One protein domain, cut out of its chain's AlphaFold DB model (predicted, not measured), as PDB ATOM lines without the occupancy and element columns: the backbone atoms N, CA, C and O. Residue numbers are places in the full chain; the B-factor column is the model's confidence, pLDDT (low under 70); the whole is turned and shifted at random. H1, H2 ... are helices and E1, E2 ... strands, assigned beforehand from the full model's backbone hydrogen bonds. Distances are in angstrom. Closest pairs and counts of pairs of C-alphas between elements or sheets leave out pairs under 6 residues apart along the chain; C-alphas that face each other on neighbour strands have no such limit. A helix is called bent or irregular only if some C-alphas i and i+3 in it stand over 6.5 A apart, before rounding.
ATOM      1  N   VAL A   8      88.343 103.618 101.767       87.62
ATOM      2  CA  VAL A   8      87.351 103.956 100.745       87.62
ATOM      3  C   VAL A   8      85.980 104.033 101.394       87.62
ATOM      4  O   VAL A   8      85.445 103.020 101.844       87.62
ATOM      5  N   MET A   9      85.394 105.226 101.415       92.69
ATOM      6  CA  MET A   9      84.028 105.454 101.879       92.69
ATOM      7  C   MET A   9      83.130 105.757 100.691       92.69
ATOM      8  O   MET A   9      83.447 106.617  99.865       92.69
ATOM      9  N   PHE A  10      82.003 105.059 100.588       90.88
ATOM     10  CA  PHE A  10      81.120 105.257  99.450       90.88
ATOM     11  C   PHE A  10      79.641 105.061  99.744       90.88
ATOM     12  O   PHE A  10      79.260 104.240 100.574       90.88
ATOM     13  N   ILE A  11      78.812 105.770  98.980       90.06
ATOM     14  CA  ILE A  11      77.364 105.556  98.896       90.06
ATOM     15  C   ILE A  11      76.984 105.081  97.495       90.06
ATOM     16  O   ILE A  11      77.671 105.363  96.509       90.06
ATOM     17  N   VAL A  12      75.865 104.362  97.396       82.94
ATOM     18  CA  VAL A  12      75.306 103.910  96.116       82.94
ATOM     19  C   VAL A  12      73.844 104.322  96.028       82.94
ATOM     20  O   VAL A  12      73.030 103.903  96.849       82.94
ATOM     21  N   GLY A  13      73.500 105.110  95.009       80.56
ATOM     22  CA  GLY A  13      72.167 105.691  94.854       80.56
ATOM     23  C   GLY A  13      71.515 105.388  93.505       80.56
ATOM     24  O   GLY A  13      72.146 105.475  92.450       80.56
ATOM     25  N   ARG A  14      70.211 105.083  93.531       78.62
ATOM     26  CA  ARG A  14      69.324 105.121  92.352       78.62
ATOM     27  C   ARG A  14      68.574 106.453  92.327       78.62
ATOM     28  O   ARG A  14      67.376 106.505  92.577       78.62
ATOM     29  N   MET A  15      69.305 107.525  92.054       83.94
ATOM     30  CA  MET A  15      68.799 108.899  92.072       83.94
ATOM     31  C   MET A  15      68.393 109.312  90.649       83.94
ATOM     32  O   MET A  15      69.224 109.819  89.899       83.94
ATOM     33  N   ASN A  16      67.163 109.001  90.212       86.81
ATOM     34  CA  ASN A  16      66.699 109.358  88.860       86.81
ATOM     35  C   ASN A  16      65.230 109.839  88.816       86.81
ATOM     36  O   ASN A  16      64.335 108.999  88.687       86.81
ATOM     37  N   PRO A  17      64.969 111.155  88.884       91.50
ATOM     38  CA  PRO A  17      65.955 112.220  89.095       91.50
ATOM     39  C   PRO A  17      66.525 112.218  90.530       91.50
ATOM     40  O   PRO A  17      65.921 111.618  91.426       91.50
ATOM     41  N   PRO A  18      67.698 112.839  90.771       93.44
ATOM     42  CA  PRO A  18      68.102 113.251  92.116       93.44
ATOM     43  C   PRO A  18      67.043 114.170  92.724       93.44
ATOM     44  O   PRO A  18      66.447 114.958  92.000       93.44
ATOM     45  N   THR A  19      66.786 114.055  94.026       92.88
ATOM     46  CA  THR A  19      65.765 114.856  94.731       92.88
ATOM     47  C   THR A  19      66.378 115.503  95.974       92.88
ATOM     48  O   THR A  19      67.373 114.968  96.472       92.88
ATOM     49  N   PRO A  20      65.808 116.604  96.497       91.06
ATOM     50  CA  PRO A  20      66.260 117.216  97.749       91.06
ATOM     51  C   PRO A  20      66.397 116.207  98.891       91.06
ATOM     52  O   PRO A  20      67.440 116.139  99.530       91.06
ATOM     53  N   GLY A  21      65.419 115.305  99.042       87.62
ATOM     54  CA  GLY A  21      65.474 114.219 100.026       87.62
ATOM     55  C   GLY A  21      66.674 113.274  99.866       87.62
ATOM     56  O   GLY A  21      67.196 112.772 100.856       87.62
ATOM     57  N   HIS A  22      67.179 113.053  98.644       89.31
ATOM     58  CA  HIS A  22      68.433 112.311  98.461       89.31
ATOM     59  C   HIS A  22      69.651 113.111  98.930       89.31
ATOM     60  O   HIS A  22      70.605 112.523  99.432       89.31
ATOM     61  N   VAL A  23      69.654 114.427  98.727       91.69
ATOM     62  CA  VAL A  23      70.791 115.278  99.084       91.69
ATOM     63  C   VAL A  23      70.831 115.477 100.594       91.69
ATOM     64  O   VAL A  23      71.796 115.051 101.221       91.69
ATOM     65  N   GLU A  24      69.757 115.992 101.184       88.06
ATOM     66  CA  GLU A  24      69.679 116.288 102.620       88.06
ATOM     67  C   GLU A  24      69.554 115.032 103.483       88.06
ATOM     68  O   GLU A  24      70.163 114.928 104.541       88.06
ATOM     69  N   GLY A  25      68.795 114.032 103.029       84.56
ATOM     70  CA  GLY A  25      68.546 112.822 103.814       84.56
ATOM     71  C   GLY A  25      69.642 111.762 103.708       84.56
ATOM     72  O   GLY A  25      69.646 110.814 104.494       84.56
ATOM     73  N   LEU A  26      70.556 111.871 102.734       87.56
ATOM     74  CA  LEU A  26      71.580 110.848 102.498       87.56
ATOM     75  C   LEU A  26      72.964 111.419 102.188       87.56
ATOM     76  O   LEU A  26      73.930 110.991 102.817       87.56
ATOM     77  N   VAL A  27      73.098 112.334 101.223       92.12
ATOM     78  CA  VAL A  27      74.426 112.801 100.789       92.12
ATOM     79  C   VAL A  27      75.083 113.714 101.823       92.12
ATOM     80  O   VAL A  27      76.240 113.484 102.163       92.12
ATOM     81  N   ILE A  28      74.373 114.707 102.354       92.00
ATOM     82  CA  ILE A  28      74.910 115.614 103.377       92.00
ATOM     83  C   ILE A  28      75.277 114.845 104.663       92.00
ATOM     84  O   ILE A  28      76.426 114.952 105.098       92.00
ATOM     85  N   PRO A  29      74.414 113.968 105.219       90.00
ATOM     86  CA  PRO A  29      74.785 113.114 106.348       90.00
ATOM     87  C   PRO A  29      75.967 112.181 106.049       90.00
ATOM     88  O   PRO A  29      76.798 111.929 106.920       90.00
ATOM     89  N   PHE A  30      76.088 111.687 104.811       92.50
ATOM     90  CA  PHE A  30      77.258 110.917 104.390       92.50
ATOM     91  C   PHE A  30      78.546 111.746 104.446       92.50
ATOM     92  O   PHE A  30      79.548 111.253 104.960       92.50
ATOM     93  N   LEU A  31      78.535 112.992 103.968       93.69
ATOM     94  CA  LEU A  31      79.708 113.868 104.018       93.69
ATOM     95  C   LEU A  31      80.108 114.211 105.461       93.69
ATOM     96  O   LEU A  31      81.297 114.200 105.777       93.69
ATOM     97  N   HIS A  32      79.140 114.409 106.361       91.50
ATOM     98  CA  HIS A  32      79.406 114.543 107.802       91.50
ATOM     99  C   HIS A  32      80.048 113.283 108.387       91.50
ATOM    100  O   HIS A  32      81.075 113.367 109.057       91.50
ATOM    101  N   SER A  33      79.519 112.101 108.055       90.00
ATOM    102  CA  SER A  33      80.102 110.820 108.475       90.00
ATOM    103  C   SER A  33      81.542 110.641 107.969       90.00
ATOM    104  O   SER A  33      82.401 110.149 108.701       90.00
ATOM    105  N   VAL A  34      81.836 111.089 106.743       92.56
ATOM    106  CA  VAL A  34      83.202 111.118 106.199       92.56
ATOM    107  C   VAL A  34      84.095 112.061 107.005       92.56
ATOM    108  O   VAL A  34      85.198 111.657 107.368       92.56
ATOM    109  N   ARG A  35      83.635 113.283 107.319       92.75
ATOM    110  CA  ARG A  35      84.393 114.249 108.134       92.75
ATOM    111  C   ARG A  35      84.734 113.668 109.505       92.75
ATOM    112  O   ARG A  35      85.899 113.668 109.894       92.75
ATOM    113  N   GLU A  36      83.746 113.124 110.213       90.81
ATOM    114  CA  GLU A  36      83.956 112.497 111.523       90.81
ATOM    115  C   GLU A  36      84.957 111.343 111.457       90.81
ATOM    116  O   GLU A  36      85.805 111.194 112.340       90.81
ATOM    117  N   GLN A  37      84.865 110.512 110.418       89.31
ATOM    118  CA  GLN A  37      85.782 109.395 110.241       89.31
ATOM    119  C   GLN A  37      87.199 109.874 109.919       89.31
ATOM    120  O   GLN A  37      88.157 109.290 110.423       89.31
ATOM    121  N   ALA A  38      87.342 110.938 109.126       91.44
ATOM    122  CA  ALA A  38      88.631 111.544 108.821       91.44
ATOM    123  C   ALA A  38      89.311 112.069 110.090       91.44
ATOM    124  O   ALA A  38      90.462 111.726 110.349       91.44
ATOM    125  N   ILE A  39      88.568 112.805 110.924       90.94
ATOM    126  CA  ILE A  39      89.057 113.313 112.214       90.94
ATOM    127  C   ILE A  39      89.515 112.153 113.104       90.94
ATOM    128  O   ILE A  39      90.642 112.165 113.586       90.94
ATOM    129  N   LYS A  40      88.695 111.102 113.253       88.69
ATOM    130  CA  LYS A  40      89.060 109.913 114.046       88.69
ATOM    131  C   LYS A  40      90.345 109.252 113.544       88.69
ATOM    132  O   LYS A  40      91.182 108.870 114.354       88.69
ATOM    133  N   LEU A  41      90.508 109.106 112.228       86.81
ATOM    134  CA  LEU A  41      91.701 108.486 111.646       86.81
ATOM    135  C   LEU A  41      92.963 109.321 111.875       86.81
ATOM    136  O   LEU A  41      94.012 108.741 112.143       86.81
ATOM    137  N   ILE A  42      92.860 110.649 111.797       88.50
ATOM    138  CA  ILE A  42      93.981 111.558 112.058       88.50
ATOM    139  C   ILE A  42      94.341 111.516 113.547       88.50
ATOM    140  O   ILE A  42      95.464 111.155 113.882       88.50
ATOM    141  N   SER A  43      93.375 111.748 114.442       86.50
ATOM    142  CA  SER A  43      93.622 111.787 115.891       86.50
ATOM    143  C   SER A  43      94.118 110.456 116.465       86.50
ATOM    144  O   SER A  43      94.902 110.443 117.408       86.50
ATOM    145  N   CYS A  44      93.693 109.312 115.915       78.31
ATOM    146  CA  CYS A  44      94.217 108.014 116.347       78.31
ATOM    147  C   CYS A  44      95.643 107.748 115.849       78.31
ATOM    148  O   CYS A  44      96.350 106.963 116.475       78.31
ATOM    149  N   ARG A  45      96.073 108.358 114.738       68.88
ATOM    150  CA  ARG A  45      97.411 108.139 114.169       68.88
ATOM    151  C   ARG A  45      98.504 108.674 115.087       68.88
ATOM    152  O   ARG A  45      99.536 108.023 115.232       68.88
ATOM    153  N   ASP A  46      98.228 109.787 115.756       57.38
ATOM    154  CA  ASP A  46      99.183 110.452 116.643       57.38
ATOM    155  C   ASP A  46      99.395 109.681 117.959       57.38
ATOM    156  O   ASP A  46     100.482 109.719 118.530       57.38
ATOM    157  N   CYS A  47      98.425 108.862 118.384       51.44
ATOM    158  CA  CYS A  47      98.573 107.985 119.553       51.44
ATOM    159  C   CYS A  47      99.233 106.616 119.231       51.44
ATOM    160  O   CYS A  47      99.444 105.817 120.142       51.44
ATOM    161  N   PRO A 105      92.742 120.240 109.655       86.19
ATOM    162  CA  PRO A 105      92.423 121.070 108.502       86.19
ATOM    163  C   PRO A 105      90.941 121.476 108.486       86.19
ATOM    164  O   PRO A 105      90.055 120.619 108.546       86.19
ATOM    165  N   ASP A 106      90.672 122.771 108.322       83.44
ATOM    166  CA  ASP A 106      89.302 123.279 108.156       83.44
ATOM    167  C   ASP A 106      88.689 122.847 106.815       83.44
ATOM    168  O   ASP A 106      87.509 122.495 106.735       83.44
ATOM    169  N   ASP A 107      89.518 122.824 105.769       90.31
ATOM    170  CA  ASP A 107      89.143 122.439 104.411       90.31
ATOM    171  C   ASP A 107      88.909 120.924 104.294       90.31
ATOM    172  O   ASP A 107      89.763 120.108 104.660       90.31
ATOM    173  N   PHE A 108      87.751 120.541 103.750       92.12
ATOM    174  CA  PHE A 108      87.341 119.141 103.674       92.12
ATOM    175  C   PHE A 108      88.252 118.310 102.760       92.12
ATOM    176  O   PHE A 108      88.508 117.146 103.061       92.12
ATOM    177  N   GLU A 109      88.770 118.887 101.669       93.25
ATOM    178  CA  GLU A 109      89.682 118.197 100.751       93.25
ATOM    179  C   GLU A 109      91.005 117.874 101.444       93.25
ATOM    180  O   GLU A 109      91.491 116.740 101.400       93.25
ATOM    181  N   LYS A 110      91.570 118.856 102.150       93.25
ATOM    182  CA  LYS A 110      92.782 118.658 102.954       93.25
ATOM    183  C   LYS A 110      92.560 117.621 104.050       93.25
ATOM    184  O   LYS A 110      93.431 116.779 104.258       93.25
ATOM    185  N   LEU A 111      91.398 117.644 104.700       92.88
ATOM    186  CA  LEU A 111      91.051 116.701 105.758       92.88
ATOM    187  C   LEU A 111      90.980 115.253 105.245       92.88
ATOM    188  O   LEU A 111      91.613 114.369 105.824       92.88
ATOM    189  N   ILE A 112      90.260 114.990 104.147       93.94
ATOM    190  CA  ILE A 112      90.175 113.626 103.588       93.94
ATOM    191  C   ILE A 112      91.532 113.143 103.062       93.94
ATOM    192  O   ILE A 112      91.860 111.968 103.227       93.94
ATOM    193  N   ASN A 113      92.348 114.040 102.501       91.94
ATOM    194  CA  ASN A 113      93.693 113.708 102.034       91.94
ATOM    195  C   ASN A 113      94.622 113.360 103.209       91.94
ATOM    196  O   ASN A 113      95.318 112.347 103.153       91.94
ATOM    197  N   ALA A 114      94.588 114.136 104.299       91.12
ATOM    198  CA  ALA A 114      95.358 113.862 105.516       91.12
ATOM    199  C   ALA A 114      94.968 112.519 106.162       91.12
ATOM    200  O   ALA A 114      95.829 111.769 106.626       91.12
ATOM    201  N   ALA A 115      93.679 112.176 106.119       90.44
ATOM    202  CA  ALA A 115      93.150 110.902 106.598       90.44
ATOM    203  C   ALA A 115      93.329 109.723 105.615       90.44
ATOM    204  O   ALA A 115      92.915 108.607 105.934       90.44
ATOM    205  N   ASN A 116      93.917 109.940 104.430       91.06
ATOM    206  CA  ASN A 116      94.044 108.936 103.363       91.06
ATOM    207  C   ASN A 116      92.690 108.283 102.991       91.06
ATOM    208  O   ASN A 116      92.567 107.059 102.853       91.06
ATOM    209  N   LEU A 117      91.652 109.118 102.876       91.56
ATOM    210  CA  LEU A 117      90.276 108.734 102.570       91.56
ATOM    211  C   LEU A 117      89.922 109.037 101.112       91.56
ATOM    212  O   LEU A 117      89.980 110.171 100.647       91.56
ATOM    213  N   THR A 118      89.444 108.020 100.400       92.56
ATOM    214  CA  THR A 118      88.822 108.154  99.082       92.56
ATOM    215  C   THR A 118      87.305 108.113  99.217       92.56
ATOM    216  O   THR A 118      86.729 107.098  99.614       92.56
ATOM    217  N   VAL A 119      86.647 109.208  98.840       94.44
ATOM    218  CA  VAL A 119      85.188 109.369  98.931       94.44
ATOM    219  C   VAL A 119      84.552 109.174  97.557       94.44
ATOM    220  O   VAL A 119      85.003 109.773  96.572       94.44
ATOM    221  N   ARG A 120      83.513 108.332  97.463       93.69
ATOM    222  CA  ARG A 120      82.811 108.048  96.198       93.69
ATOM    223  C   ARG A 120      81.286 107.994  96.344       93.69
ATOM    224  O   ARG A 120      80.744 107.352  97.236       93.69
ATOM    225  N   ILE A 121      80.580 108.609  95.403       93.81
ATOM    226  CA  ILE A 121      79.122 108.567  95.258       93.81
ATOM    227  C   ILE A 121      78.823 107.843  93.949       93.81
ATOM    228  O   ILE A 121      78.893 108.430  92.870       93.81
ATOM    229  N   TYR A 122      78.515 106.551  94.020       91.00
ATOM    230  CA  TYR A 122      78.224 105.767  92.823       91.00
ATOM    231  C   TYR A 122      76.762 105.930  92.424       91.00
ATOM    232  O   TYR A 122      75.848 105.451  93.108       91.00
ATOM    233  N   LEU A 123      76.536 106.555  91.272       88.31
ATOM    234  CA  LEU A 123      75.215 106.606  90.662       88.31
ATOM    235  C   LEU A 123      75.049 105.438  89.706       88.31
ATOM    236  O   LEU A 123      75.928 105.118  88.907       88.31
ATOM    237  N   THR A 124      73.888 104.793  89.755       79.00
ATOM    238  CA  THR A 124      73.606 103.702  88.821       79.00
ATOM    239  C   THR A 124      73.609 104.199  87.374       79.00
ATOM    240  O   THR A 124      72.830 105.090  87.018       79.00
ATOM    241  N   ASN A 125      74.406 103.541  86.525       80.19
ATOM    242  CA  ASN A 125      74.600 103.888  85.113       80.19
ATOM    243  C   ASN A 125      73.425 103.506  84.187       80.19
ATOM    244  O   ASN A 125      73.569 103.342  82.977       80.19
ATOM    245  N   THR A 126      72.240 103.267  84.748       78.56
ATOM    246  CA  THR A 126      71.075 102.881  83.953       78.56
ATOM    247  C   THR A 126      70.355 104.113  83.428       78.56
ATOM    248  O   THR A 126      70.023 105.002  84.209       78.56
ATOM    249  N   SER A 127      70.063 104.128  82.131       86.31
ATOM    250  CA  SER A 127      69.110 105.031  81.483       86.31
ATOM    251  C   SER A 127      68.041 104.196  80.784       86.31
ATOM    252  O   SER A 127      68.259 103.013  80.493       86.31
ATOM    253  N   ASN A 128      66.886 104.787  80.505       86.94
ATOM    254  CA  ASN A 128      65.830 104.119  79.744       86.94
ATOM    255  C   ASN A 128      66.366 103.679  78.372       86.94
ATOM    256  O   ASN A 128      66.236 102.512  77.993       86.94
ATOM    257  N   LEU A 178      66.585 110.204  83.031       93.31
ATOM    258  CA  LEU A 178      67.818 110.970  82.826       93.31
ATOM    259  C   LEU A 178      69.002 110.089  82.413       93.31
ATOM    260  O   LEU A 178      69.153 108.952  82.900       93.31
ATOM    261  N   SER A 179      69.886 110.645  81.586       91.12
ATOM    262  CA  SER A 179      71.194 110.062  81.295       91.12
ATOM    263  C   SER A 179      72.124 110.132  82.523       91.12
ATOM    264  O   SER A 179      71.916 110.938  83.435       91.12
ATOM    265  N   PRO A 180      73.121 109.241  82.642       89.56
ATOM    266  CA  PRO A 180      74.083 109.295  83.742       89.56
ATOM    267  C   PRO A 180      74.830 110.635  83.847       89.56
ATOM    268  O   PRO A 180      74.981 111.136  84.961       89.56
ATOM    269  N   SER A 181      75.218 111.250  82.727       90.56
ATOM    270  CA  SER A 181      75.847 112.581  82.724       90.56
ATOM    271  C   SER A 181      74.916 113.684  83.252       90.56
ATOM    272  O   SER A 181      75.329 114.468  84.108       90.56
ATOM    273  N   GLU A 182      73.648 113.704  82.831       93.50
ATOM    274  CA  GLU A 182      72.627 114.634  83.345       93.50
ATOM    275  C   GLU A 182      72.427 114.474  84.854       93.50
ATOM    276  O   GLU A 182      72.404 115.461  85.591       93.50
ATOM    277  N   LYS A 183      72.339 113.227  85.337       92.25
ATOM    278  CA  LYS A 183      72.208 112.943  86.774       92.25
ATOM    279  C   LYS A 183      73.389 113.469  87.569       92.25
ATOM    280  O   LYS A 183      73.181 114.042  88.634       92.25
ATOM    281  N   LYS A 184      74.612 113.256  87.072       93.50
ATOM    282  CA  LYS A 184      75.830 113.744  87.727       93.50
ATOM    283  C   LYS A 184      75.822 115.260  87.831       93.50
ATOM    284  O   LYS A 184      76.053 115.780  88.916       93.50
ATOM    285  N   MET A 185      75.526 115.941  86.726       95.19
ATOM    286  CA  MET A 185      75.480 117.399  86.680       95.19
ATOM    287  C   MET A 185      74.473 117.957  87.690       95.19
ATOM    288  O   MET A 185      74.842 118.801  88.505       95.19
ATOM    289  N   LEU A 186      73.228 117.467  87.664       96.31
ATOM    290  CA  LEU A 186      72.183 117.926  88.583       96.31
ATOM    291  C   LEU A 186      72.569 117.634  90.033       96.31
ATOM    292  O   LEU A 186      72.541 118.535  90.862       96.31
ATOM    293  N   LEU A 187      73.016 116.412  90.339       95.88
ATOM    294  CA  LEU A 187      73.408 116.053  91.700       95.88
ATOM    295  C   LEU A 187      74.572 116.910  92.218       95.88
ATOM    296  O   LEU A 187      74.527 117.343  93.364       95.88
ATOM    297  N   ALA A 188      75.591 117.179  91.397       96.69
ATOM    298  CA  ALA A 188      76.724 118.013  91.796       96.69
ATOM    299  C   ALA A 188      76.281 119.433  92.177       96.69
ATOM    300  O   ALA A 188      76.720 119.956  93.202       96.69
ATOM    301  N   LYS A 189      75.380 120.029  91.385       97.25
ATOM    302  CA  LYS A 189      74.800 121.349  91.672       97.25
ATOM    303  C   LYS A 189      73.980 121.337  92.958       97.25
ATOM    304  O   LYS A 189      74.197 122.186  93.813       97.25
ATOM    305  N   MET A 190      73.120 120.331  93.134       96.56
ATOM    306  CA  MET A 190      72.293 120.216  94.337       96.56
ATOM    307  C   MET A 190      73.134 120.013  95.606       96.56
ATOM    308  O   MET A 190      72.821 120.608  96.630       96.56
ATOM    309  N   ILE A 191      74.207 119.210  95.549       95.75
ATOM    310  CA  ILE A 191      75.137 119.035  96.679       95.75
ATOM    311  C   ILE A 191      75.815 120.361  97.016       95.75
ATOM    312  O   ILE A 191      75.888 120.719  98.187       95.75
ATOM    313  N   LYS A 192      76.299 121.094  96.005       95.62
ATOM    314  CA  LYS A 192      76.951 122.388  96.222       95.62
ATOM    315  C   LYS A 192      75.992 123.389  96.873       95.62
ATOM    316  O   LYS A 192      76.341 123.968  97.891       95.62
ATOM    317  N   ALA A 193      74.770 123.503  96.355       94.75
ATOM    318  CA  ALA A 193      73.748 124.380  96.918       94.75
ATOM    319  C   ALA A 193      73.369 124.008  98.365       94.75
ATOM    320  O   ALA A 193      73.228 124.890  99.204       94.75
ATOM    321  N   ALA A 194      73.243 122.713  98.676       93.19
ATOM    322  CA  ALA A 194      72.942 122.241 100.029       93.19
ATOM    323  C   ALA A 194      74.083 122.523 101.025       93.19
ATOM    324  O   ALA A 194      73.843 122.896 102.174       93.19
ATOM    325  N   ILE A 195      75.335 122.382 100.580       92.81
ATOM    326  CA  ILE A 195      76.510 122.768 101.369       92.81
ATOM    327  C   ILE A 195      76.499 124.272 101.640       92.81
ATOM    328  O   ILE A 195      76.645 124.670 102.790       92.81
ATOM    329  N   ASP A 196      76.286 125.083 100.601       90.94
ATOM    330  CA  ASP A 196      76.346 126.545 100.694       90.94
ATOM    331  C   ASP A 196      75.196 127.132 101.538       90.94
ATOM    332  O   ASP A 196      75.362 128.186 102.147       90.94
ATOM    333  N   ARG A 197      74.038 126.458 101.600       86.38
ATOM    334  CA  ARG A 197      72.875 126.900 102.391       86.38
ATOM    335  C   ARG A 197      72.986 126.632 103.881       86.38
ATOM    336  O   ARG A 197      72.467 127.406 104.680       86.38
ATOM    337  N   SER A 198      73.563 125.503 104.267       77.25
ATOM    338  CA  SER A 198      73.548 125.113 105.670       77.25
ATOM    339  C   SER A 198      74.563 125.946 106.447       77.25
ATOM    340  O   SER A 198      75.769 125.720 106.381       77.25
ATOM    341  N   SER A 199      74.055 126.887 107.241       60.47
ATOM    342  CA  SER A 199      74.818 127.691 108.203       60.47
ATOM    343  C   SER A 199      75.574 126.832 109.230       60.47
ATOM    344  O   SER A 199      76.626 127.234 109.725       60.47
ATOM    345  N   ASN A 200      75.094 125.609 109.489       57.75
ATOM    346  CA  ASN A 200      75.762 124.600 110.319       57.75
ATOM    347  C   ASN A 200      76.787 123.743 109.540       57.75
ATOM    348  O   ASN A 200      77.594 123.043 110.154       57.75
ATOM    349  N   ASN A 201      76.806 123.810 108.203       60.78
ATOM    350  CA  ASN A 201      77.790 123.140 107.343       60.78
ATOM    351  C   ASN A 201      79.023 124.011 107.055       60.78
ATOM    352  O   ASN A 201      79.792 123.670 106.156       60.78
ATOM    353  N   ASN A 202      79.311 125.047 107.857       60.03
ATOM    354  CA  ASN A 202      80.621 125.725 107.832       60.03
ATOM    355  C   ASN A 202      81.800 124.735 107.945       60.03
ATOM    356  O   ASN A 202      82.920 125.034 107.544       60.03
ATOM    357  N   SER A 203      81.540 123.529 108.456       69.19
ATOM    358  CA  SER A 203      82.492 122.431 108.548       69.19
ATOM    359  C   SER A 203      82.728 121.656 107.240       69.19
ATOM    360  O   SER A 203      83.651 120.850 107.184       69.19
ATOM    361  N   ILE A 204      81.948 121.826 106.171       83.69
ATOM    362  CA  ILE A 204      82.141 121.083 104.912       83.69
ATOM    363  C   ILE A 204      82.253 122.080 103.766       83.69
ATOM    364  O   ILE A 204      81.348 122.222 102.956       83.69
ATOM    365  N   ASN A 205      83.391 122.765 103.669       87.38
ATOM    366  CA  ASN A 205      83.700 123.551 102.479       87.38
ATOM    367  C   ASN A 205      84.358 122.656 101.417       87.38
ATOM    368  O   ASN A 205      85.356 121.990 101.693       87.38
ATOM    369  N   MET A 206      83.788 122.621 100.210       90.56
ATOM    370  CA  MET A 206      84.292 121.826  99.088       90.56
ATOM    371  C   MET A 206      84.166 122.563  97.757       90.56
ATOM    372  O   MET A 206      83.167 123.235  97.472       90.56
ATOM    373  N   SER A 207      85.164 122.356  96.896       93.31
ATOM    374  CA  SER A 207      85.148 122.842  95.520       93.31
ATOM    375  C   SER A 207      84.184 122.033  94.643       93.31
ATOM    376  O   SER A 207      83.996 120.825  94.812       93.31
ATOM    377  N   THR A 208      83.611 122.676  93.622       93.50
ATOM    378  CA  THR A 208      82.772 121.998  92.616       93.50
ATOM    379  C   THR A 208      83.539 120.894  91.880       93.50
ATOM    380  O   THR A 208      82.952 119.890  91.475       93.50
ATOM    381  N   SER A 209      84.857 121.052  91.717       94.31
ATOM    382  CA  SER A 209      85.734 120.025  91.140       94.31
ATOM    383  C   SER A 209      85.764 118.768  92.011       94.31
ATOM    384  O   SER A 209      85.537 117.667  91.510       94.31
ATOM    385  N   LEU A 210      85.944 118.928  93.325       94.62
ATOM    386  CA  LEU A 210      85.958 117.810  94.263       94.62
ATOM    387  C   LEU A 210      84.619 117.060  94.276       94.62
ATOM    388  O   LEU A 210      84.608 115.835  94.159       94.62
ATOM    389  N   ILE A 211      83.493 117.781  94.328       95.62
ATOM    390  CA  ILE A 211      82.146 117.179  94.271       95.62
ATOM    391  C   ILE A 211      81.980 116.361  92.985       95.62
ATOM    392  O   ILE A 211      81.532 115.212  93.019       95.62
ATOM    393  N   ASN A 212      82.388 116.916  91.840       93.38
ATOM    394  CA  ASN A 212      82.354 116.188  90.575       93.38
ATOM    395  C   ASN A 212      83.250 114.946  90.603       93.38
ATOM    396  O   ASN A 212      82.833 113.905  90.107       93.38
ATOM    397  N   ASN A 213      84.436 115.007  91.202       91.38
ATOM    398  CA  ASN A 213      85.335 113.854  91.310       91.38
ATOM    399  C   ASN A 213      84.801 112.766  92.255       91.38
ATOM    400  O   ASN A 213      85.087 111.582  92.064       91.38
ATOM    401  N   MET A 214      84.006 113.137  93.260       94.00
ATOM    402  CA  MET A 214      83.341 112.184  94.150       94.00
ATOM    403  C   MET A 214      82.217 111.428  93.442       94.00
ATOM    404  O   MET A 214      82.030 110.238  93.702       94.00
ATOM    405  N   ILE A 215      81.462 112.081  92.553       93.25
ATOM    406  CA  ILE A 215      80.330 111.458  91.859       93.25
ATOM    407  C   ILE A 215      80.823 110.611  90.687       93.25
ATOM    408  O   ILE A 215      81.289 111.123  89.670       93.25
ATOM    409  N   VAL A 216      80.630 109.299  90.790       90.25
ATOM    410  CA  VAL A 216      81.024 108.342  89.758       90.25
ATOM    411  C   VAL A 216      79.814 107.923  88.940       90.25
ATOM    412  O   VAL A 216      78.829 107.398  89.469       90.25
ATOM    413  N   THR A 217      79.927 108.098  87.626       87.19
ATOM    414  CA  THR A 217      78.969 107.593  86.636       87.19
ATOM    415  C   THR A 217      79.689 106.781  85.573       87.19
ATOM    416  O   THR A 217      80.902 106.894  85.414       87.19
ATOM    417  N   GLY A 218      78.966 105.919  84.860       74.62
ATOM    418  CA  GLY A 218      79.592 105.041  83.872       74.62
ATOM    419  C   GLY A 218      79.722 105.648  82.480       74.62
ATOM    420  O   GLY A 218      80.274 104.998  81.605       74.62
ATOM    421  N   ASP A 219      79.264 106.880  82.264       71.69
ATOM    422  CA  ASP A 219      79.402 107.557  80.968       71.69
ATOM    423  C   ASP A 219      80.783 108.214  80.778       71.69
ATOM    424  O   ASP A 219      81.098 108.704  79.694       71.69
ATOM    425  N   GLU A 220      81.638 108.197  81.804       62.03
ATOM    426  CA  GLU A 220      82.970 108.810  81.799       62.03
ATOM    427  C   GLU A 220      84.008 107.970  81.040       62.03
ATOM    428  O   GLU A 220      84.971 107.460  81.612       62.03
ATOM    429  N   GLY A 221      83.803 107.811  79.730       57.94
ATOM    430  CA  GLY A 221      84.793 107.276  78.792       57.94
ATOM    431  C   GLY A 221      85.439 105.945  79.209       57.94
ATOM    432  O   GLY A 221      84.887 105.162  79.977       57.94
ATOM    433  N   ALA A 222      86.634 105.657  78.691       49.44
ATOM    434  CA  ALA A 222      87.419 104.462  79.030       49.44
ATOM    435  C   ALA A 222      88.072 104.526  80.437       49.44
ATOM    436  O   ALA A 222      89.143 103.960  80.650       49.44
ATOM    437  N   GLY A 223      87.457 105.243  81.383       60.22
ATOM    438  CA  GLY A 223      87.960 105.452  82.740       60.22
ATOM    439  C   GLY A 223      87.391 104.483  83.781       60.22
ATOM    440  O   GLY A 223      86.601 103.583  83.484       60.22
ATOM    441  N   GLU A 224      87.778 104.699  85.041       62.25
ATOM    442  CA  GLU A 224      87.303 103.933  86.203       62.25
ATOM    443  C   GLU A 224      85.766 103.894  86.286       62.25
ATOM    444  O   GLU A 224      85.186 102.843  86.562       62.25
ATOM    445  N   GLY A 225      85.091 105.003  85.962       62.09
ATOM    446  CA  GLY A 225      83.641 105.146  86.116       62.09
ATOM    447  C   GLY A 225      82.815 104.091  85.381       62.09
ATOM    448  O   GLY A 225      81.822 103.589  85.924       62.09
ATOM    449  N   ASN A 226      83.269 103.667  84.198       67.62
ATOM    450  CA  ASN A 226      82.571 102.689  83.371       67.62
ATOM    451  C   ASN A 226      82.471 101.326  84.072       67.62
ATOM    452  O   ASN A 226      81.400 100.733  84.151       67.62
ATOM    453  N   PHE A 227      83.555 100.834  84.671       72.81
ATOM    454  CA  PHE A 227      83.503  99.592  85.448       72.81
ATOM    455  C   PHE A 227      82.649  99.755  86.716       72.81
ATOM    456  O   PHE A 227      81.817  98.902  87.036       72.81
ATOM    457  N   CYS A 228      82.810 100.881  87.407       72.38
ATOM    458  CA  CYS A 228      82.327 101.067  88.769       72.38
ATOM    459  C   CYS A 228      80.808 101.273  88.899       72.38
ATOM    460  O   CYS A 228      80.200 100.829  89.877       72.38
ATOM    461  N   ALA A 229      80.160 101.882  87.906       69.50
ATOM    462  CA  ALA A 229      78.740 102.248  87.967       69.50
ATOM    463  C   ALA A 229      77.780 101.245  87.277       69.50
ATOM    464  O   ALA A 229      76.558 101.446  87.269       69.50
ATOM    465  N   ASN A 230      78.296 100.152  86.700       72.38
ATOM    466  CA  ASN A 230      77.554  99.326  85.735       72.38
ATOM    467  C   ASN A 230      76.636  98.232  86.319       72.38
ATOM    468  O   ASN A 230      75.700  97.804  85.636       72.38
ATOM    469  N   GLN A 231      76.863  97.753  87.548       72.88
ATOM    470  CA  GLN A 231      76.097  96.649  88.162       72.88
ATOM    471  C   GLN A 231      75.531  96.992  89.554       72.88
ATOM    472  O   GLN A 231      75.242  96.100  90.356       72.88
ATOM    473  N   GLY A 232      75.332  98.280  89.845       82.81
ATOM    474  CA  GLY A 232      74.809  98.743  91.132       82.81
ATOM    475  C   GLY A 232      75.801  98.512  92.276       82.81
ATOM    476  O   GLY A 232      77.001  98.690  92.102       82.81
ATOM    477  N   ILE A 233      75.308  98.096  93.446       86.31
ATOM    478  CA  ILE A 233      76.137  97.963  94.662       86.31
ATOM    479  C   ILE A 233      77.304  96.992  94.456       86.31
ATOM    480  O   ILE A 233      78.401  97.243  94.941       86.31
ATOM    481  N   LYS A 234      77.103  95.920  93.681       87.31
ATOM    482  CA  LYS A 234      78.166  94.950  93.407       87.31
ATOM    483  C   LYS A 234      79.361  95.595  92.692       87.31
ATOM    484  O   LYS A 234      80.486  95.412  93.139       87.31
ATOM    485  N   SER A 235      79.126  96.350  91.613       85.75
ATOM    486  CA  SER A 235      80.220  97.009  90.885       85.75
ATOM    487  C   SER A 235      80.850  98.136  91.697       85.75
ATOM    488  O   SER A 235      82.051  98.350  91.590       85.75
ATOM    489  N   ALA A 236      80.067  98.822  92.536       88.62
ATOM    490  CA  ALA A 236      80.589  99.833  93.452       88.62
ATOM    491  C   ALA A 236      81.567  99.219  94.470       88.62
ATOM    492  O   ALA A 236      82.662  99.738  94.654       88.62
ATOM    493  N   VAL A 237      81.220  98.067  95.059       89.44
ATOM    494  CA  VAL A 237      82.113  97.316  95.959       89.44
ATOM    495  C   VAL A 237      83.373  96.846  95.228       89.44
ATOM    496  O   VAL A 237      84.479  97.070  95.714       89.44
ATOM    497  N   GLU A 238      83.230  96.230  94.050       87.69
ATOM    498  CA  GLU A 238      84.379  95.784  93.245       87.69
ATOM    499  C   GLU A 238      85.286  96.968  92.863       87.69
ATOM    500  O   GLU A 238      86.509  96.844  92.859       87.69
ATOM    501  N   CYS A 239      84.708  98.140  92.598       87.38
ATOM    502  CA  CYS A 239      85.456  99.360  92.325       87.38
ATOM    503  C   CYS A 239      86.200  99.889  93.550       87.38
ATOM    504  O   CYS A 239      87.379 100.213  93.443       87.38
ATOM    505  N   ALA A 240      85.554  99.932  94.716       88.94
ATOM    506  CA  ALA A 240      86.203 100.344  95.958       88.94
ATOM    507  C   ALA A 240      87.426  99.464  96.269       88.94
ATOM    508  O   ALA A 240      88.483  99.956  96.653       88.94
ATOM    509  N   GLN A 241      87.321  98.163  95.997       87.56
ATOM    510  CA  GLN A 241      88.431  97.217  96.128       87.56
ATOM    511  C   GLN A 241      89.555  97.455  95.118       87.56
ATOM    512  O   GLN A 241      90.728  97.267  95.441       87.56
ATOM    513  N   LEU A 242      89.219  97.846  93.887       85.62
ATOM    514  CA  LEU A 242      90.217  98.219  92.885       85.62
ATOM    515  C   LEU A 242      90.933  99.519  93.254       85.62
ATOM    516  O   LEU A 242      92.146  99.588  93.084       85.62
ATOM    517  N   LEU A 243      90.211 100.513  93.774       84.62
ATOM    518  CA  LEU A 243      90.794 101.771  94.247       84.62
ATOM    519  C   LEU A 243      91.794 101.518  95.376       84.62
ATOM    520  O   LEU A 243      92.914 102.018  95.323       84.62
ATOM    521  N   GLN A 244      91.438 100.649  96.324       83.81
ATOM    522  CA  GLN A 244      92.351 100.247  97.389       83.81
ATOM    523  C   GLN A 244      93.617  99.556  96.858       83.81
ATOM    524  O   GLN A 244      94.715  99.852  97.317       83.81
ATOM    525  N   LYS A 245      93.483  98.687  95.846       81.62
ATOM    526  CA  LYS A 245      94.615  97.989  95.205       81.62
ATOM    527  C   LYS A 245      95.533  98.889  94.378       81.62
ATOM    528  O   LYS A 245      96.698  98.554  94.211       81.62
ATOM    529  N   ARG A 246      95.008  99.953  93.761       76.25
ATOM    530  CA  ARG A 246      95.795 100.817  92.860       76.25
ATOM    531  C   ARG A 246      96.836 101.641  93.606       76.25
ATOM    532  O   ARG A 246      97.874 101.937  93.030       76.25
ATOM    533  N   ILE A 247      96.533 102.005  94.846       68.69
ATOM    534  CA  ILE A 247      97.377 102.887  95.655       68.69
ATOM    535  C   ILE A 247      98.512 102.103  96.329       68.69
ATOM    536  O   ILE A 247      99.582 102.663  96.519       68.69
ATOM    537  N   ASP A 248      98.327 100.804  96.586       64.56
ATOM    538  CA  ASP A 248      99.363  99.925  97.142       64.56
ATOM    539  C   ASP A 248      99.627  98.720  96.208       64.56
ATOM    540  O   ASP A 248      99.100  97.619  96.402       64.56
ATOM    541  N   PRO A 249     100.411  98.909  95.128       64.50
ATOM    542  CA  PRO A 249     100.718  97.835  94.185       64.50
ATOM    543  C   PRO A 249     101.610  96.739  94.794       64.50
ATOM    544  O   PRO A 249     101.649  95.621  94.261       64.50
ATOM    545  N   ALA A 250     102.316  97.044  95.889       65.81
ATOM    546  CA  ALA A 250     103.188  96.116  96.600       65.81
ATOM    547  C   ALA A 250     102.375  95.159  97.484       65.81
ATOM    548  O   ALA A 250     102.620  93.947  97.483       65.81
ATOM    549  N   ASN A 251     101.348  95.666  98.162       62.66
ATOM    550  CA  ASN A 251     100.469  94.890  99.017       62.66
ATOM    551  C   ASN A 251      99.173  94.531  98.280       62.66
ATOM    552  O   ASN A 251      98.145  95.198  98.335       62.66
ATOM    553  N   ARG A 252      99.187  93.389  97.589       65.06
ATOM    554  CA  ARG A 252      98.015  92.887  96.840       65.06
ATOM    555  C   ARG A 252      96.832  92.470  97.724       65.06
ATOM    556  O   ARG A 252      95.842  91.944  97.196       65.06
ATOM    557  N   THR A 253      96.938  92.628  99.041       73.75
ATOM    558  CA  THR A 253      95.894  92.237  99.980       73.75
ATOM    559  C   THR A 253      94.884  93.372 100.125       73.75
ATOM    560  O   THR A 253      95.187  94.455 100.601       73.75
ATOM    561  N   ILE A 254      93.660  93.130  99.650       79.56
ATOM    562  CA  ILE A 254      92.518  93.997  99.961       79.56
ATOM    563  C   ILE A 254      92.238  93.808 101.445       79.56
ATOM    564  O   ILE A 254      92.011  92.666 101.850       79.56
ATOM    565  N   ASP A 255      92.198  94.896 102.213       82.44
ATOM    566  CA  ASP A 255      91.596  94.893 103.542       82.44
ATOM    567  C   ASP A 255      90.157  95.421 103.437       82.44
ATOM    568  O   ASP A 255      89.922  96.634 103.328       82.44
ATOM    569  N   PRO A 256      89.151  94.536 103.500       80.00
ATOM    570  CA  PRO A 256      87.760  94.948 103.439       80.00
ATOM    571  C   PRO A 256      87.318  95.832 104.615       80.00
ATOM    572  O   PRO A 256      86.259  96.456 104.538       80.00
ATOM    573  N   ARG A 257      88.093  95.892 105.710       80.75
ATOM    574  CA  ARG A 257      87.839  96.775 106.864       80.75
ATOM    575  C   ARG A 257      88.073  98.241 106.536       80.75
ATOM    576  O   ARG A 257      87.516  99.105 107.210       80.75
ATOM    577  N   HIS A 258      88.887  98.506 105.523       86.81
ATOM    578  CA  HIS A 258      89.179  99.846 105.029       86.81
ATOM    579  C   HIS A 258      88.162 100.291 103.967       86.81
ATOM    580  O   HIS A 258      88.257 101.397 103.454       86.81
ATOM    581  N   ILE A 259      87.167  99.459 103.644       89.81
ATOM    582  CA  ILE A 259      86.103  99.787 102.698       89.81
ATOM    583  C   ILE A 259      84.782  99.895 103.460       89.81
ATOM    584  O   ILE A 259      84.307  98.916 104.041       89.81
ATOM    585  N   ILE A 260      84.181 101.083 103.441       91.50
ATOM    586  CA  ILE A 260      82.958 101.415 104.172       91.50
ATOM    587  C   ILE A 260      81.867 101.811 103.173       91.50
ATOM    588  O   ILE A 260      81.926 102.858 102.531       91.50
ATOM    589  N   LEU A 261      80.851 100.962 103.064       91.75
ATOM    590  CA  LEU A 261      79.604 101.235 102.365       91.75
ATOM    591  C   LEU A 261      78.647 101.959 103.312       91.75
ATOM    592  O   LEU A 261      78.142 101.376 104.271       91.75
ATOM    593  N   VAL A 262      78.359 103.216 103.019       90.06
ATOM    594  CA  VAL A 262      77.344 103.989 103.726       90.06
ATOM    595  C   VAL A 262      76.015 103.861 102.981       90.06
ATOM    596  O   VAL A 262      75.949 103.916 101.750       90.06
ATOM    597  N   MET A 263      74.934 103.619 103.713       86.25
ATOM    598  CA  MET A 263      73.598 103.425 103.152       86.25
ATOM    599  C   MET A 263      72.574 104.159 104.000       86.25
ATOM    600  O   MET A 263      72.691 104.174 105.215       86.25
ATOM    601  N   GLY A 264      71.536 104.704 103.374       83.69
ATOM    602  CA  GLY A 264      70.353 105.123 104.118       83.69
ATOM    603  C   GLY A 264      69.591 103.910 104.646       83.69
ATOM    604  O   GLY A 264      69.588 102.848 104.008       83.69
ATOM    605  N   GLU A 265      68.932 104.081 105.785       83.19
ATOM    606  CA  GLU A 265      67.978 103.126 106.334       83.19
ATOM    607  C   GLU A 265      66.920 102.778 105.275       83.19
ATOM    608  O   GLU A 265      66.512 103.618 104.469       83.19
ATOM    609  N   GLU A 266      66.540 101.503 105.201       81.25
ATOM    610  CA  GLU A 266      65.636 100.997 104.171       81.25
ATOM    611  C   GLU A 266      64.404 100.382 104.826       81.25
ATOM    612  O   GLU A 266      64.505  99.400 105.566       81.25
ATOM    613  N   GLU A 267      63.249 100.968 104.524       75.00
ATOM    614  CA  GLU A 267      61.943 100.527 105.021       75.00
ATOM    615  C   GLU A 267      61.532  99.192 104.384       75.00
ATOM    616  O   GLU A 267      61.012  98.298 105.056       75.00
ATOM    617  N   ASP A 268      61.827  99.006 103.090       77.69
ATOM    618  CA  ASP A 268      61.562  97.747 102.400       77.69
ATOM    619  C   ASP A 268      62.563  96.673 102.851       77.69
ATOM    620  O   ASP A 268      63.739  96.656 102.470       77.69
ATOM    621  N   GLN A 269      62.071  95.702 103.626       82.88
ATOM    622  CA  GLN A 269      62.869  94.575 104.111       82.88
ATOM    623  C   GLN A 269      63.564  93.788 102.991       82.88
ATOM    624  O   GLN A 269      64.613  93.179 103.225       82.88
ATOM    625  N   SER A 270      62.979  93.725 101.795       82.62
ATOM    626  CA  SER A 270      63.543  93.004 100.656       82.62
ATOM    627  C   SER A 270      64.753  93.735 100.073       82.62
ATOM    628  O   SER A 270      65.780  93.098  99.818       82.62
ATOM    629  N   GLU A 271      64.681  95.060  99.947       79.81
ATOM    630  CA  GLU A 271      65.806  95.903  99.542       79.81
ATOM    631  C   GLU A 271      66.873  95.941 100.637       79.81
ATOM    632  O   GLU A 271      68.049  95.707 100.343       79.81
ATOM    633  N   ARG A 272      66.477  96.068 101.909       85.06
ATOM    634  CA  ARG A 272      67.395  95.985 103.053       85.06
ATOM    635  C   ARG A 272      68.211  94.692 103.031       85.06
ATOM    636  O   ARG A 272      69.439  94.731 103.030       85.06
ATOM    637  N   LYS A 273      67.552  93.536 102.882       86.25
ATOM    638  CA  LYS A 273      68.219  92.222 102.769       86.25
ATOM    639  C   LYS A 273      69.143  92.121 101.552       86.25
ATOM    640  O   LYS A 273      70.176  91.455 101.627       86.25
ATOM    641  N   ARG A 274      68.787  92.743 100.420       84.62
ATOM    642  CA  ARG A 274      69.643  92.778  99.217       84.62
ATOM    643  C   ARG A 274      70.918  93.578  99.462       84.62
ATOM    644  O   ARG A 274      71.977  93.141  99.014       84.62
ATOM    645  N   ARG A 275      70.818  94.706 100.168       83.19
ATOM    646  CA  ARG A 275      71.948  95.578 100.512       83.19
ATOM    647  C   ARG A 275      72.844  94.975 101.592       83.19
ATOM    648  O   ARG A 275      74.052  94.881 101.398       83.19
ATOM    649  N   GLU A 276      72.255  94.431 102.655       87.00
ATOM    650  CA  GLU A 276      72.975  93.760 103.749       87.00
ATOM    651  C   GLU A 276      73.818  92.558 103.298       87.00
ATOM    652  O   GLU A 276      74.721  92.126 104.012       87.00
ATOM    653  N   LYS A 277      73.543  91.994 102.116       88.25
ATOM    654  CA  LYS A 277      74.341  90.904 101.545       88.25
ATOM    655  C   LYS A 277      75.811  91.295 101.341       88.25
ATOM    656  O   LYS A 277      76.671  90.416 101.366       88.25
ATOM    657  N   PHE A 278      76.079  92.581 101.128       88.00
ATOM    658  CA  PHE A 278      77.424  93.126 100.948       88.00
ATOM    659  C   PHE A 278      78.080  93.523 102.273       88.00
ATOM    660  O   PHE A 278      79.235  93.921 102.274       88.00
ATOM    661  N   CYS A 279      77.379  93.402 103.400       88.75
ATOM    662  CA  CYS A 279      77.885  93.809 104.702       88.75
ATOM    663  C   CYS A 279      78.554  92.647 105.435       88.75
ATOM    664  O   CYS A 279      78.078  91.505 105.393       88.75
ATOM    665  N   PHE A 280      79.635  92.937 106.156       85.44
ATOM    666  CA  PHE A 280      80.193  91.991 107.118       85.44
ATOM    667  C   PHE A 280      79.191  91.663 108.225       85.44
ATOM    668  O   PHE A 280      78.537  92.542 108.779       85.44
ATOM    669  N   LYS A 281      79.092  90.371 108.554       74.94
ATOM    670  CA  LYS A 281      78.369  89.863 109.724       74.94
ATOM    671  C   LYS A 281      79.353  89.015 110.537       74.94
ATOM    672  O   LYS A 281      79.430  87.813 110.316       74.94
ATOM    673  N   GLY A 282      80.134  89.649 111.414       66.25
ATOM    674  CA  GLY A 282      81.122  88.981 112.279       66.25
ATOM    675  C   GLY A 282      82.571  89.029 111.774       66.25
ATOM    676  O   GLY A 282      82.920  89.870 110.945       66.25
ATOM    677  N   ALA A 283      83.416  88.138 112.309       59.59
ATOM    678  CA  ALA A 283      84.834  88.035 111.961       59.59
ATOM    679  C   ALA A 283      85.028  87.599 110.495       59.59
ATOM    680  O   ALA A 283      84.258  86.801 109.966       59.59
ATOM    681  N   LEU A 284      86.051  88.154 109.834       56.28
ATOM    682  CA  LEU A 284      86.391  87.869 108.437       56.28
ATOM    683  C   LEU A 284      86.770  86.392 108.254       56.28
ATOM    684  O   LEU A 284      87.905  86.008 108.518       56.28
ATOM    685  N   ASP A 285      85.848  85.584 107.738       52.38
ATOM    686  CA  ASP A 285      86.218  84.338 107.072       52.38
ATOM    687  C   ASP A 285      86.741  84.689 105.667       52.38
ATOM    688  O   ASP A 285      86.038  85.296 104.856       52.38
ATOM    689  N   ASN A 286      87.993  84.312 105.391       52.06
ATOM    690  CA  ASN A 286      88.821  84.695 104.232       52.06
ATOM    691  C   ASN A 286      88.237  84.424 102.821       52.06
ATOM    692  O   ASN A 286      88.886  84.741 101.826       52.06
ATOM    693  N   ASP A 287      87.036  83.858 102.697       52.34
ATOM    694  CA  ASP A 287      86.466  83.415 101.417       52.34
ATOM    695  C   ASP A 287      85.505  84.431 100.761       52.34
ATOM    696  O   ASP A 287      85.051  84.209  99.634       52.34
ATOM    697  N   GLU A 288      85.183  85.558 101.407       56.97
ATOM    698  CA  GLU A 288      84.168  86.503 100.909       56.97
ATOM    699  C   GLU A 288      84.746  87.872 100.525       56.97
ATOM    700  O   GLU A 288      84.434  88.903 101.117       56.97
ATOM    701  N   THR A 289      85.512  87.898  99.431       63.09
ATOM    702  CA  THR A 289      86.095  89.101  98.801       63.09
ATOM    703  C   THR A 289      85.076  90.120  98.274       63.09
ATOM    704  O   THR A 289      85.425  90.961  97.466       63.09
ATOM    705  N   THR A 290      83.803  90.065  98.664       73.25
ATOM    706  CA  THR A 290      82.748  91.005  98.220       73.25
ATOM    707  C   THR A 290      81.988  91.641  99.376       73.25
ATOM    708  O   THR A 290      81.051  92.405  99.140       73.25
ATOM    709  N   LYS A 291      82.364  91.327 100.618       86.19
ATOM    710  CA  LYS A 291      81.800  91.977 101.796       86.19
ATOM    711  C   LYS A 291      82.648  93.179 102.192       86.19
ATOM    712  O   LYS A 291      83.856  93.184 101.970       86.19
ATOM    713  N   VAL A 292      81.995  94.199 102.725       88.88
ATOM    714  CA  VAL A 292      82.570  95.479 103.156       88.88
ATOM    715  C   VAL A 292      81.955  95.883 104.494       88.88
ATOM    716  O   VAL A 292      80.924  95.331 104.906       88.88
ATOM    717  N   ARG A 293      82.582  96.817 105.217       88.88
ATOM    718  CA  ARG A 293      81.929  97.409 106.390       88.88
ATOM    719  C   ARG A 293      80.735  98.216 105.913       88.88
ATOM    720  O   ARG A 293      80.810  98.873 104.884       88.88
ATOM    721  N   CYS A 294      79.639  98.146 106.651       89.75
ATOM    722  CA  CYS A 294      78.448  98.911 106.331       89.75
ATOM    723  C   CYS A 294      78.118  99.859 107.467       89.75
ATOM    724  O   CYS A 294      78.130  99.454 108.627       89.75
ATOM    725  N   HIS A 295      77.773 101.087 107.113       88.69
ATOM    726  CA  HIS A 295      77.222 102.068 108.030       88.69
ATOM    727  C   HIS A 295      75.836 102.470 107.533       88.69
ATOM    728  O   HIS A 295      75.656 102.743 106.345       88.69
ATOM    729  N   THR A 296      74.848 102.446 108.425       87.62
ATOM    730  CA  THR A 296      73.470 102.809 108.080       87.62
ATOM    731  C   THR A 296      73.158 104.167 108.681       87.62
ATOM    732  O   THR A 296      73.234 104.331 109.894       87.62
ATOM    733  N   LEU A 297      72.806 105.123 107.831       83.25
ATOM    734  CA  LEU A 297      72.341 106.445 108.217       83.25
ATOM    735  C   LEU A 297      70.829 106.390 108.415       83.25
ATOM    736  O   LEU A 297      70.114 105.880 107.548       83.25
ATOM    737  N   LYS A 298      70.339 106.924 109.535       81.94
ATOM    738  CA  LYS A 298      68.899 107.115 109.733       81.94
ATOM    739  C   LYS A 298      68.378 108.061 108.657       81.94
ATOM    740  O   LYS A 298      69.039 109.051 108.343       81.94
TER     741      LYS A 298
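AT A GLANCE: This is residues 8 to 47, 105 to 128 and 178 to 298 of the 511 residues of an uncharacterized protein of Candidatus Pelagibacter sp (UniProt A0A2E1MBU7). A twisted sheet of four parallel strands is the core, with the long helix H1 covering one face and H7 the other, both running along the strands. H5 packs on E2 at one edge of the sheet, beside H3; residues 246 to 251, of which 246 to 247 belong to H7, stick out. The 185 printed residues include eight named helices and four named strands, in the order E1 H1 H2 E2 H3 H4 H5 H6 H7 E3 H8 E4. The sheet's order is E2 E1 E3 E4, and the class is mixed, helices and strands. The whole is compact, with a radius of gyration of the C-alphas of 16.1 A and spans of 45 by 43 by 37 A.

HOW THE PARTS SIT: E1, residues 8 to 13, has as parallel neighbours E2, residues 117 to 123, with N 11 and O 120 3.0 A apart, and E3, residues 259 to 264, with N 260 and O 8 2.8 A apart. E3 is also parallel to E4, residues 293 to 297, with N 295 and O 261 2.9 A apart. H1, residues 20 to 46, is over E1 and E3 at a height over the sheet of 8.1 A; its closest C-alpha to E3 is Leu 26, 6.1 A from that of Gly 264. H2, residues 108 to 114, touches residues 34 to 42 of H1 alone, the closest C-alphas being those of Ile 112 and Ala 38, 5.8 A. H3, residues 180 to 197, touches H1 with its residues 187 to 195 alone, closest at the C-alphas of Ile 191 and Val 23, 6.2 A; at 71 degrees they are only just about perpendicular. H4, residues 199 to 203, is close to H3 but not clearly touching. H5, residues 208 to 214, on the same face as H1, touches H3 at a steep tilt of 58 degrees, opposite ways, closest at the C-alphas of Ile 211 and Ala 188, 6.0 A. H6, residues 224 to 228, touches H7, residues 233 to 247, closest at the C-alphas of Cys 228 and Cys 239, 5.0 A. H7 is on the opposite face from H1, giving three layers, helices on both faces of a sheet; its height over the sheet is 9.0 A. H8, residues 269 to 276, only grazes the sheet with residues 272 to 276; E3, H8 and E4 form a strand-helix-strand unit, two parallel neighbour strands joined through a helix, with a right-handed crossover. Every O i to N i+4 pair is within hydrogen-bond range in H2, H3, H5, H6 and H8, against 20 of 23 in H1, 10 of 11 in H7 and 0 of 1 in H4, where 0 of 2 O i to N i+3 pairs are.

IN THESE COORDINATES: E1 begins at C-alpha 8 (87.351, 103.956, 100.745), and E4 ends at C-alpha 297 (72.341, 106.445, 108.217). From first to last C-alpha H1 measures 38.6 A, H3 25.7 A, H7 21.8 A and E2 19.3 A. H4 is irregular, with C-alphas 200 and 203 7.3 A apart, and H1 only just, with C-alphas 25 and 28 7.0 A apart.

THE WHOLE: The two C-alphas farthest apart, those of Cys 47 and Asn 128, are 51.7 A apart. Residues 48 to 104 and 129 to 177 are not printed; the gaps between C-alphas are 18.2 A and 7.8 A. The links H7 to E3 and H8 to E4 are long. The mean pLDDT of the printed part is 83.3; 30 residues are under 70, among them 220 to 226 and 282 to 289.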